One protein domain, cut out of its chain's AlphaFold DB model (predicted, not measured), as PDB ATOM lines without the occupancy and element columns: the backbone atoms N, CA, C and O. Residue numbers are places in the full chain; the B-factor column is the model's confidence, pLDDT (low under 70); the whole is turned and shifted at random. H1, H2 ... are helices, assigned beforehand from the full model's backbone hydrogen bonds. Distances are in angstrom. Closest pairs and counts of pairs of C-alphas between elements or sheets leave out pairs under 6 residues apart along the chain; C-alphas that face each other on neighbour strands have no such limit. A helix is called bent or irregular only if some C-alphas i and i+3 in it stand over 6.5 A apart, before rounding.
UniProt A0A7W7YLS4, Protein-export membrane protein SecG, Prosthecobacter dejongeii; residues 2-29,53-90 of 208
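This is residues 2 to 29 and 53 to 90 of the 208 residues of the protein "Protein-export membrane protein SecG" of Prosthecobacter dejongeii (UniProt A0A7W7YLS4). Two long straight helices, H1 and then the longer H2, run side by side in opposite ways and make a narrow rod, with a thin gap between them. H2 makes the length of the rod, and its residues 53 to 58 and 81 to 90 stick out at its two ends. The printed part has 66 residues with two named helices, H1 then H2 along the chain, and no named strand; the class is all helix. It is only just loose, close to extended, with a radius of gyration of the C-alphas of 16.0 A and spans of 55 by 19 by 15 A.

H1, residues 2 to 26, and H2, residues 53 to 90, are near each other, with 23 pairs of C-alphas within 10 A. Their closest C-alphas are 8.0 A apart, only just too far to touch. Residues 53 to 58 and residues 81 to 90, which belong to H2, stand free. Every O i to N i+4 pair in H1 and H2 is within hydrogen-bond range, and neither helix is bent.

H1 begins at C-alpha 2, at (-33.704, 59.772, 26.063), and ends at C-alpha 26, at (-48.136, 27.556, 31.339), 35.7 A from first to last C-alpha. Residues 27 to 29 follow it. H2 measures 55.1 A from C-alpha 53, at (-39.098, 22.720, 48.663), to C-alpha 90, at (-41.941, 75.686, 33.902).

The two C-alphas farthest apart are those of Asn 53 and Phe 90, at 55.1 A. Without the stretches that stand free, the body has 50 residues and spans 40 by 17 by 11 A. Residues 30 to 52 are not printed, and C-alphas 29 and 53 are 14.3 A apart across this cut, which lies in the link from H1 to H2. The mean pLDDT of the printed part is 74.8, and it is under 70 at residue 23, residues 26 to 29, residues 53 to 55 and residue 57.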
ATOM      1  N   VAL A   2     -33.287  60.479  24.841       70.31
ATOM      2  CA  VAL A   2     -33.704  59.772  26.063       70.31
ATOM      3  C   VAL A   2     -35.195  59.379  26.060       70.31
ATOM      4  O   VAL A   2     -35.545  58.344  26.616       70.31
ATOM      5  N   ASP A   3     -36.056  60.153  25.396       78.00
ATOM      6  CA  ASP A   3     -37.495  59.881  25.237       78.00
ATOM      7  C   ASP A   3     -37.818  58.662  24.384       78.00
ATOM      8  O   ASP A   3     -38.661  57.855  24.766       78.00
ATOM      9  N   ILE A   4     -37.107  58.514  23.262       80.94
ATOM     10  CA  ILE A   4     -37.208  57.328  22.415       80.94
ATOM     11  C   ILE A   4     -36.769  56.117  23.234       80.94
ATOM     12  O   ILE A   4     -37.522  55.160  23.317       80.94
ATOM     13  N   LEU A   5     -35.629  56.200  23.930       77.31
ATOM     14  CA  LEU A   5     -35.098  55.094  24.729       77.31
ATOM     15  C   LEU A   5     -36.074  54.616  25.818       77.31
ATOM     16  O   LEU A   5     -36.195  53.419  26.037       77.31
ATOM     17  N   ILE A   6     -36.803  55.524  26.475       76.75
ATOM     18  CA  ILE A   6     -37.833  55.159  27.466       76.75
ATOM     19  C   ILE A   6     -39.024  54.488  26.796       76.75
ATOM     20  O   ILE A   6     -39.504  53.485  27.304       76.75
ATOM     21  N   GLY A   7     -39.502  55.037  25.676       79.25
ATOM     22  CA  GLY A   7     -40.604  54.444  24.921       79.25
ATOM     23  C   GLY A   7     -40.276  53.016  24.498       79.25
ATOM     24  O   GLY A   7     -41.068  52.111  24.750       79.25
ATOM     25  N   THR A   8     -39.080  52.792  23.946       79.31
ATOM     26  CA  THR A   8     -38.638  51.452  23.553       79.31
ATOM     27  C   THR A   8     -38.445  50.532  24.756       79.31
ATOM     28  O   THR A   8     -38.897  49.396  24.691       79.31
ATOM     29  N   LEU A   9     -37.851  51.000  25.866       74.44
ATOM     30  CA  LEU A   9     -37.706  50.192  27.087       74.44
ATOM     31  C   LEU A   9     -39.063  49.787  27.672       74.44
ATOM     32  O   LEU A   9     -39.244  48.628  28.020       74.44
ATOM     33  N   THR A  10     -40.029  50.705  27.740       79.81
ATOM     34  CA  THR A  10     -41.373  50.413  28.254       79.81
ATOM     35  C   THR A  10     -42.111  49.429  27.353       79.81
ATOM     36  O   THR A  10     -42.717  48.488  27.852       79.81
ATOM     37  N   VAL A  11     -42.059  49.614  26.031       81.38
ATOM     38  CA  VAL A  11     -42.710  48.696  25.082       81.38
ATOM     39  C   VAL A  11     -42.081  47.307  25.158       81.38
ATOM     40  O   VAL A  11     -42.807  46.318  25.239       81.38
ATOM     41  N   VAL A  12     -40.748  47.230  25.179       82.56
ATOM     42  CA  VAL A  12     -40.018  45.965  25.321       82.56
ATOM     43  C   VAL A  12     -40.350  45.305  26.654       82.56
ATOM     44  O   VAL A  12     -40.617  44.108  26.675       82.56
ATOM     45  N   GLU A  13     -40.409  46.057  27.751       79.19
ATOM     46  CA  GLU A  13     -40.704  45.467  29.052       79.19
ATOM     47  C   GLU A  13     -42.143  44.979  29.174       79.19
ATOM     48  O   GLU A  13     -42.373  43.889  29.686       79.19
ATOM     49  N   VAL A  14     -43.121  45.723  28.659       82.00
ATOM     50  CA  VAL A  14     -44.511  45.249  28.620       82.00
ATOM     51  C   VAL A  14     -44.602  43.945  27.821       82.00
ATOM     52  O   VAL A  14     -45.286  43.016  28.252       82.00
ATOM     53  N   LEU A  15     -43.862  43.837  26.711       80.56
ATOM     54  CA  LEU A  15     -43.786  42.614  25.908       80.56
ATOM     55  C   LEU A  15     -43.160  41.447  26.695       80.56
ATOM     56  O   LEU A  15     -43.709  40.346  26.717       80.56
ATOM     57  N   VAL A  16     -42.035  41.691  27.372       77.88
ATOM     58  CA  VAL A  16     -41.321  40.699  28.198       77.88
ATOM     59  C   VAL A  16     -42.166  40.264  29.396       77.88
ATOM     60  O   VAL A  16     -42.214  39.078  29.715       77.88
ATOM     61  N   CYS A  17     -42.877  41.197  30.023       78.88
ATOM     62  CA  CYS A  17     -43.785  40.930  31.132       78.88
ATOM     63  C   CYS A  17     -44.939  40.024  30.681       78.88
ATOM     64  O   CYS A  17     -45.225  39.022  31.335       78.88
ATOM     65  N   PHE A  18     -45.528  40.287  29.508       78.94
ATOM     66  CA  PHE A  18     -46.551  39.418  28.920       78.94
ATOM     67  C   PHE A  18     -46.026  38.003  28.638       78.94
ATOM     68  O   PHE A  18     -46.694  37.016  28.957       78.94
ATOM     69  N   LEU A  19     -44.811  37.892  28.087       76.75
ATOM     70  CA  LEU A  19     -44.153  36.604  27.841       76.75
ATOM     71  C   LEU A  19     -43.874  35.842  29.146       76.75
ATOM     72  O   LEU A  19     -44.123  34.637  29.208       76.75
ATOM     73  N   LEU A  20     -43.411  36.522  30.200       72.88
ATOM     74  CA  LEU A  20     -43.184  35.893  31.502       72.88
ATOM     75  C   LEU A  20     -44.482  35.457  32.178       72.88
ATOM     76  O   LEU A  20     -44.526  34.360  32.728       72.88
ATOM     77  N   ILE A  21     -45.551  36.252  32.102       74.56
ATOM     78  CA  ILE A  21     -46.867  35.861  32.629       74.56
ATOM     79  C   ILE A  21     -47.373  34.608  31.906       74.56
ATOM     80  O   ILE A  21     -47.849  33.678  32.554       74.56
ATOM     81  N   LEU A  22     -47.221  34.532  30.582       74.25
ATOM     82  CA  LEU A  22     -47.621  33.356  29.801       74.25
ATOM     83  C   LEU A  22     -46.819  32.110  30.197       74.25
ATOM     84  O   LEU A  22     -47.401  31.035  30.341       74.25
ATOM     85  N   ILE A  23     -45.513  32.250  30.435       69.50
ATOM     86  CA  ILE A  23     -44.659  31.161  30.934       69.50
ATOM     87  C   ILE A  23     -45.106  30.713  32.332       69.50
ATOM     88  O   ILE A  23     -45.247  29.513  32.568       69.50
ATOM     89  N   VAL A  24     -45.393  31.650  33.236       75.00
ATOM     90  CA  VAL A  24     -45.858  31.360  34.604       75.00
ATOM     91  C   VAL A  24     -47.244  30.702  34.604       75.00
ATOM     92  O   VAL A  24     -47.501  29.804  35.401       75.00
ATOM     93  N   LEU A  25     -48.138  31.078  33.684       74.06
ATOM     94  CA  LEU A  25     -49.451  30.438  33.544       74.06
ATOM     95  C   LEU A  25     -49.375  29.058  32.872       74.06
ATOM     96  O   LEU A  25     -50.173  28.174  33.197       74.06
ATOM     97  N   MET A  26     -48.423  28.859  31.955       69.31
ATOM     98  CA  MET A  26     -48.136  27.556  31.339       69.31
ATOM     99  C   MET A  26     -47.570  26.573  32.366       69.31
ATOM    100  O   MET A  26     -47.907  25.389  32.347       69.31
ATOM    101  N   GLN A  27     -46.805  27.080  33.335       62.97
ATOM    102  CA  GLN A  27     -46.435  26.372  34.558       62.97
ATOM    103  C   GLN A  27     -47.630  26.223  35.510       62.97
ATOM    104  O   GLN A  27     -47.435  26.381  36.712       62.97
ATOM    105  N   ARG A  28     -48.848  25.948  34.986       54.75
ATOM    106  CA  ARG A  28     -50.087  25.683  35.739       54.75
ATOM    107  C   ARG A  28     -49.687  25.142  37.106       54.75
ATOM    108  O   ARG A  28     -49.199  24.005  37.132       54.75
ATOM    109  N   PRO A  29     -49.831  25.909  38.205       56.84
ATOM    110  CA  PRO A  29     -49.719  25.314  39.516       56.84
ATOM    111  C   PRO A  29     -50.869  24.319  39.523       56.84
ATOM    112  O   PRO A  29     -52.041  24.699  39.556       56.84
ATOM    113  N   ASN A  53     -39.521  21.389  48.219       63.06
ATOM    114  CA  ASN A  53     -39.098  22.720  48.663       63.06
ATOM    115  C   ASN A  53     -38.247  23.452  47.627       63.06
ATOM    116  O   ASN A  53     -38.318  24.672  47.569       63.06
ATOM    117  N   VAL A  54     -37.414  22.763  46.843       65.94
ATOM    118  CA  VAL A  54     -36.493  23.448  45.923       65.94
ATOM    119  C   VAL A  54     -37.259  24.060  44.755       65.94
ATOM    120  O   VAL A  54     -37.067  25.239  44.469       65.94
ATOM    121  N   LEU A  55     -38.183  23.311  44.145       66.62
ATOM    122  CA  LEU A  55     -39.031  23.827  43.065       66.62
ATOM    123  C   LEU A  55     -39.970  24.931  43.561       66.62
ATOM    124  O   LEU A  55     -40.096  25.965  42.906       66.62
ATOM    125  N   GLN A  56     -40.561  24.769  44.746       71.50
ATOM    126  CA  GLN A  56     -41.428  25.790  45.334       71.50
ATOM    127  C   GLN A  56     -40.658  27.070  45.682       71.50
ATOM    128  O   GLN A  56     -41.118  28.171  45.377       71.50
ATOM    129  N   LYS A  57     -39.451  26.947  46.248       67.69
ATOM    130  CA  LYS A  57     -38.560  28.090  46.500       67.69
ATOM    131  C   LYS A  57     -38.145  28.774  45.204       67.69
ATOM    132  O   LYS A  57     -38.077  29.999  45.184       67.69
ATOM    133  N   PHE A  58     -37.920  28.019  44.130       74.12
ATOM    134  CA  PHE A  58     -37.592  28.584  42.823       74.12
ATOM    135  C   PHE A  58     -38.743  29.446  42.291       74.12
ATOM    136  O   PHE A  58     -38.524  30.598  41.927       74.12
ATOM    137  N   THR A  59     -39.981  28.951  42.345       77.06
ATOM    138  CA  THR A  59     -41.167  29.714  41.919       77.06
ATOM    139  C   THR A  59     -41.400  30.954  42.778       77.06
ATOM    140  O   THR A  59     -41.713  32.015  42.243       77.06
ATOM    141  N   VAL A  60     -41.192  30.868  44.097       76.19
ATOM    142  CA  VAL A  60     -41.265  32.038  44.991       76.19
ATOM    143  C   VAL A  60     -40.195  33.064  44.626       76.19
ATOM    144  O   VAL A  60     -40.492  34.253  44.548       76.19
ATOM    145  N   TYR A  61     -38.970  32.621  44.339       75.31
ATOM    146  CA  TYR A  61     -37.894  33.512  43.912       75.31
ATOM    147  C   TYR A  61     -38.219  34.190  42.575       75.31
ATOM    148  O   TYR A  61     -38.026  35.395  42.442       75.31
ATOM    149  N   LEU A  62     -38.788  33.450  41.616       71.81
ATOM    150  CA  LEU A  62     -39.251  33.986  40.332       71.81
ATOM    151  C   LEU A  62     -40.400  34.987  40.506       71.81
ATOM    152  O   LEU A  62     -40.387  36.035  39.865       71.81
ATOM    153  N   ALA A  63     -41.364  34.704  41.385       75.19
ATOM    154  CA  ALA A  63     -42.487  35.595  41.668       75.19
ATOM    155  C   ALA A  63     -42.026  36.903  42.333       75.19
ATOM    156  O   ALA A  63     -42.437  37.988  41.922       75.19
ATOM    157  N   VAL A  64     -41.129  36.809  43.320       79.56
ATOM    158  CA  VAL A  64     -40.526  37.979  43.974       79.56
ATOM    159  C   VAL A  64     -39.678  38.772  42.979       79.56
ATOM    160  O   VAL A  64     -39.805  39.993  42.919       79.56
ATOM    161  N   ALA A  65     -38.869  38.105  42.153       76.06
ATOM    162  CA  ALA A  65     -38.082  38.762  41.113       76.06
ATOM    163  C   ALA A  65     -38.973  39.501  40.099       76.06
ATOM    164  O   ALA A  65     -38.675  40.643  39.752       76.06
ATOM    165  N   LEU A  66     -40.098  38.907  39.685       72.44
ATOM    166  CA  LEU A  66     -41.083  39.550  38.806       72.44
ATOM    167  C   LEU A  66     -41.698  40.800  39.440       72.44
ATOM    168  O   LEU A  66     -41.840  41.835  38.784       72.44
ATOM    169  N   PHE A  67     -42.047  40.713  40.722       78.56
ATOM    170  CA  PHE A  67     -42.615  41.837  41.456       78.56
ATOM    171  C   PHE A  67     -41.610  42.990  41.583       78.56
ATOM    172  O   PHE A  67     -41.946  44.143  41.314       78.56
ATOM    173  N   VAL A  68     -40.356  42.678  41.925       82.06
ATOM    174  CA  VAL A  68     -39.278  43.670  42.042       82.06
ATOM    175  C   VAL A  68     -38.948  44.304  40.691       82.06
ATOM    176  O   VAL A  68     -38.727  45.515  40.637       82.06
ATOM    177  N   LEU A  69     -38.946  43.530  39.603       76.00
ATOM    178  CA  LEU A  69     -38.716  44.043  38.250       76.00
ATOM    179  C   LEU A  69     -39.825  45.028  37.843       76.00
ATOM    180  O   LEU A  69     -39.536  46.170  37.484       76.00
ATOM    181  N   THR A  70     -41.089  44.643  38.058       76.81
ATOM    182  CA  THR A  70     -42.263  45.494  37.795       76.81
ATOM    183  C   THR A  70     -42.223  46.785  38.619       76.81
ATOM    184  O   THR A  70     -42.471  47.876  38.098       76.81
ATOM    185  N   LEU A  71     -41.873  46.687  39.905       81.12
ATOM    186  CA  LEU A  71     -41.763  47.844  40.792       81.12
ATOM    187  C   LEU A  71     -40.601  48.763  40.392       81.12
ATOM    188  O   LEU A  71     -40.750  49.985  40.393       81.12
ATOM    189  N   SER A  72     -39.459  48.194  40.008       76.38
ATOM    190  CA  SER A  72     -38.285  48.957  39.568       76.38
ATOM    191  C   SER A  72     -38.585  49.756  38.303       76.38
ATOM    192  O   SER A  72     -38.247  50.942  38.233       76.38
ATOM    193  N   LEU A  73     -39.286  49.156  37.337       74.75
ATOM    194  CA  LEU A  73     -39.723  49.862  36.139       74.75
ATOM    195  C   LEU A  73     -40.741  50.960  36.469       74.75
ATOM    196  O   LEU A  73     -40.595  52.092  36.002       74.75
ATOM    197  N   ALA A  74     -41.732  50.672  37.317       76.25
ATOM    198  CA  ALA A  74     -42.736  51.650  37.733       76.25
ATOM    199  C   ALA A  74     -42.104  52.875  38.419       76.25
ATOM    200  O   ALA A  74     -42.492  54.014  38.138       76.25
ATOM    201  N   LEU A  75     -41.083  52.668  39.258       80.81
ATOM    202  CA  LEU A  75     -40.334  53.751  39.897       80.81
ATOM    203  C   LEU A  75     -39.485  54.540  38.890       80.81
ATOM    204  O   LEU A  75     -39.443  55.773  38.958       80.81
ATOM    205  N   LEU A  76     -38.844  53.870  37.928       78.00
ATOM    206  CA  LEU A  76     -38.054  54.526  36.880       78.00
ATOM    207  C   LEU A  76     -38.935  55.403  35.971       78.00
ATOM    208  O   LEU A  76     -38.581  56.549  35.668       78.00
ATOM    209  N   VAL A  77     -40.104  54.889  35.581       74.75
ATOM    210  CA  VAL A  77     -41.098  55.607  34.772       74.75
ATOM    211  C   VAL A  77     -41.674  56.785  35.554       74.75
ATOM    212  O   VAL A  77     -41.676  57.903  35.038       74.75
ATOM    213  N   THR A  78     -42.073  56.580  36.813       76.81
ATOM    214  CA  THR A  78     -42.620  57.646  37.672       76.81
ATOM    215  C   THR A  78     -41.618  58.782  37.879       76.81
ATOM    216  O   THR A  78     -41.976  59.954  37.743       76.81
ATOM    217  N   ARG A  79     -40.335  58.481  38.130       78.31
ATOM    218  CA  ARG A  79     -39.295  59.518  38.281       78.31
ATOM    219  C   ARG A  79     -39.103  60.332  37.006       78.31
ATOM    220  O   ARG A  79     -38.950  61.551  37.081       78.31
ATOM    221  N   LYS A  80     -39.145  59.698  35.833       70.81
ATOM    222  CA  LYS A  80     -39.044  60.418  34.555       70.81
ATOM    223  C   LYS A  80     -40.301  61.195  34.192       70.81
ATOM    224  O   LYS A  80     -40.183  62.299  33.662       70.81
ATOM    225  N   GLN A  81     -41.483  60.663  34.492       73.81
ATOM    226  CA  GLN A  81     -42.730  61.406  34.344       73.81
ATOM    227  C   GLN A  81     -42.760  62.623  35.267       73.81
ATOM    228  O   GLN A  81     -43.127  63.698  34.812       73.81
ATOM    229  N   SER A  82     -42.282  62.503  36.507       74.44
ATOM    230  CA  SER A  82     -42.153  63.634  37.431       74.44
ATOM    231  C   SER A  82     -41.176  64.694  36.905       74.44
ATOM    232  O   SER A  82     -41.503  65.876  36.890       74.44
ATOM    233  N   GLN A  83     -40.010  64.304  36.381       74.94
ATOM    234  CA  GLN A  83     -39.059  65.239  35.755       74.94
ATOM    235  C   GLN A  83     -39.671  65.966  34.544       74.94
ATOM    236  O   GLN A  83     -39.525  67.180  34.411       74.94
ATOM    237  N   LYS A  84     -40.421  65.252  33.694       70.75
ATOM    238  CA  LYS A  84     -41.167  65.858  32.580       70.75
ATOM    239  C   LYS A  84     -42.310  66.755  33.032       70.75
ATOM    240  O   LYS A  84     -42.525  67.780  32.403       70.75
ATOM    241  N   ALA A  85     -43.048  66.371  34.067       75.50
ATOM    242  CA  ALA A  85     -44.137  67.169  34.615       75.50
ATOM    243  C   ALA A  85     -43.598  68.485  35.184       75.50
ATOM    244  O   ALA A  85     -44.119  69.540  34.850       75.50
ATOM    245  N   ASN A  86     -42.492  68.443  35.932       76.25
ATOM    246  CA  ASN A  86     -41.815  69.650  36.404       76.25
ATOM    247  C   ASN A  86     -41.365  70.535  35.233       76.25
ATOM    248  O   ASN A  86     -41.697  71.712  35.209       76.25
ATOM    249  N   ALA A  87     -40.709  69.968  34.213       75.38
ATOM    250  CA  ALA A  87     -40.333  70.723  33.014       75.38
ATOM    251  C   ALA A  87     -41.552  71.337  32.299       75.38
ATOM    252  O   ALA A  87     -41.507  72.487  31.885       75.38
ATOM    253  N   ARG A  88     -42.673  70.609  32.219       74.25
ATOM    254  CA  ARG A  88     -43.939  71.098  31.650       74.25
ATOM    255  C   ARG A  88     -44.582  72.197  32.491       74.25
ATOM    256  O   ARG A  88     -45.255  73.019  31.902       74.25
ATOM    257  N   ILE A  89     -44.399  72.232  33.812       75.75
ATOM    258  CA  ILE A  89     -44.890  73.324  34.672       75.75
ATOM    259  C   ILE A  89     -44.099  74.618  34.425       75.75
ATOM    260  O   ILE A  89     -44.687  75.695  34.449       75.75
ATOM    261  N   PHE A  90     -42.791  74.520  34.169       73.12
ATOM    262  CA  PHE A  90     -41.941  75.686  33.902       73.12
ATOM    263  C   PHE A  90     -42.046  76.208  32.461       73.12
ATOM    264  O   PHE A  90     -41.784  77.384  32.235       73.12
TER     265      PHE A  90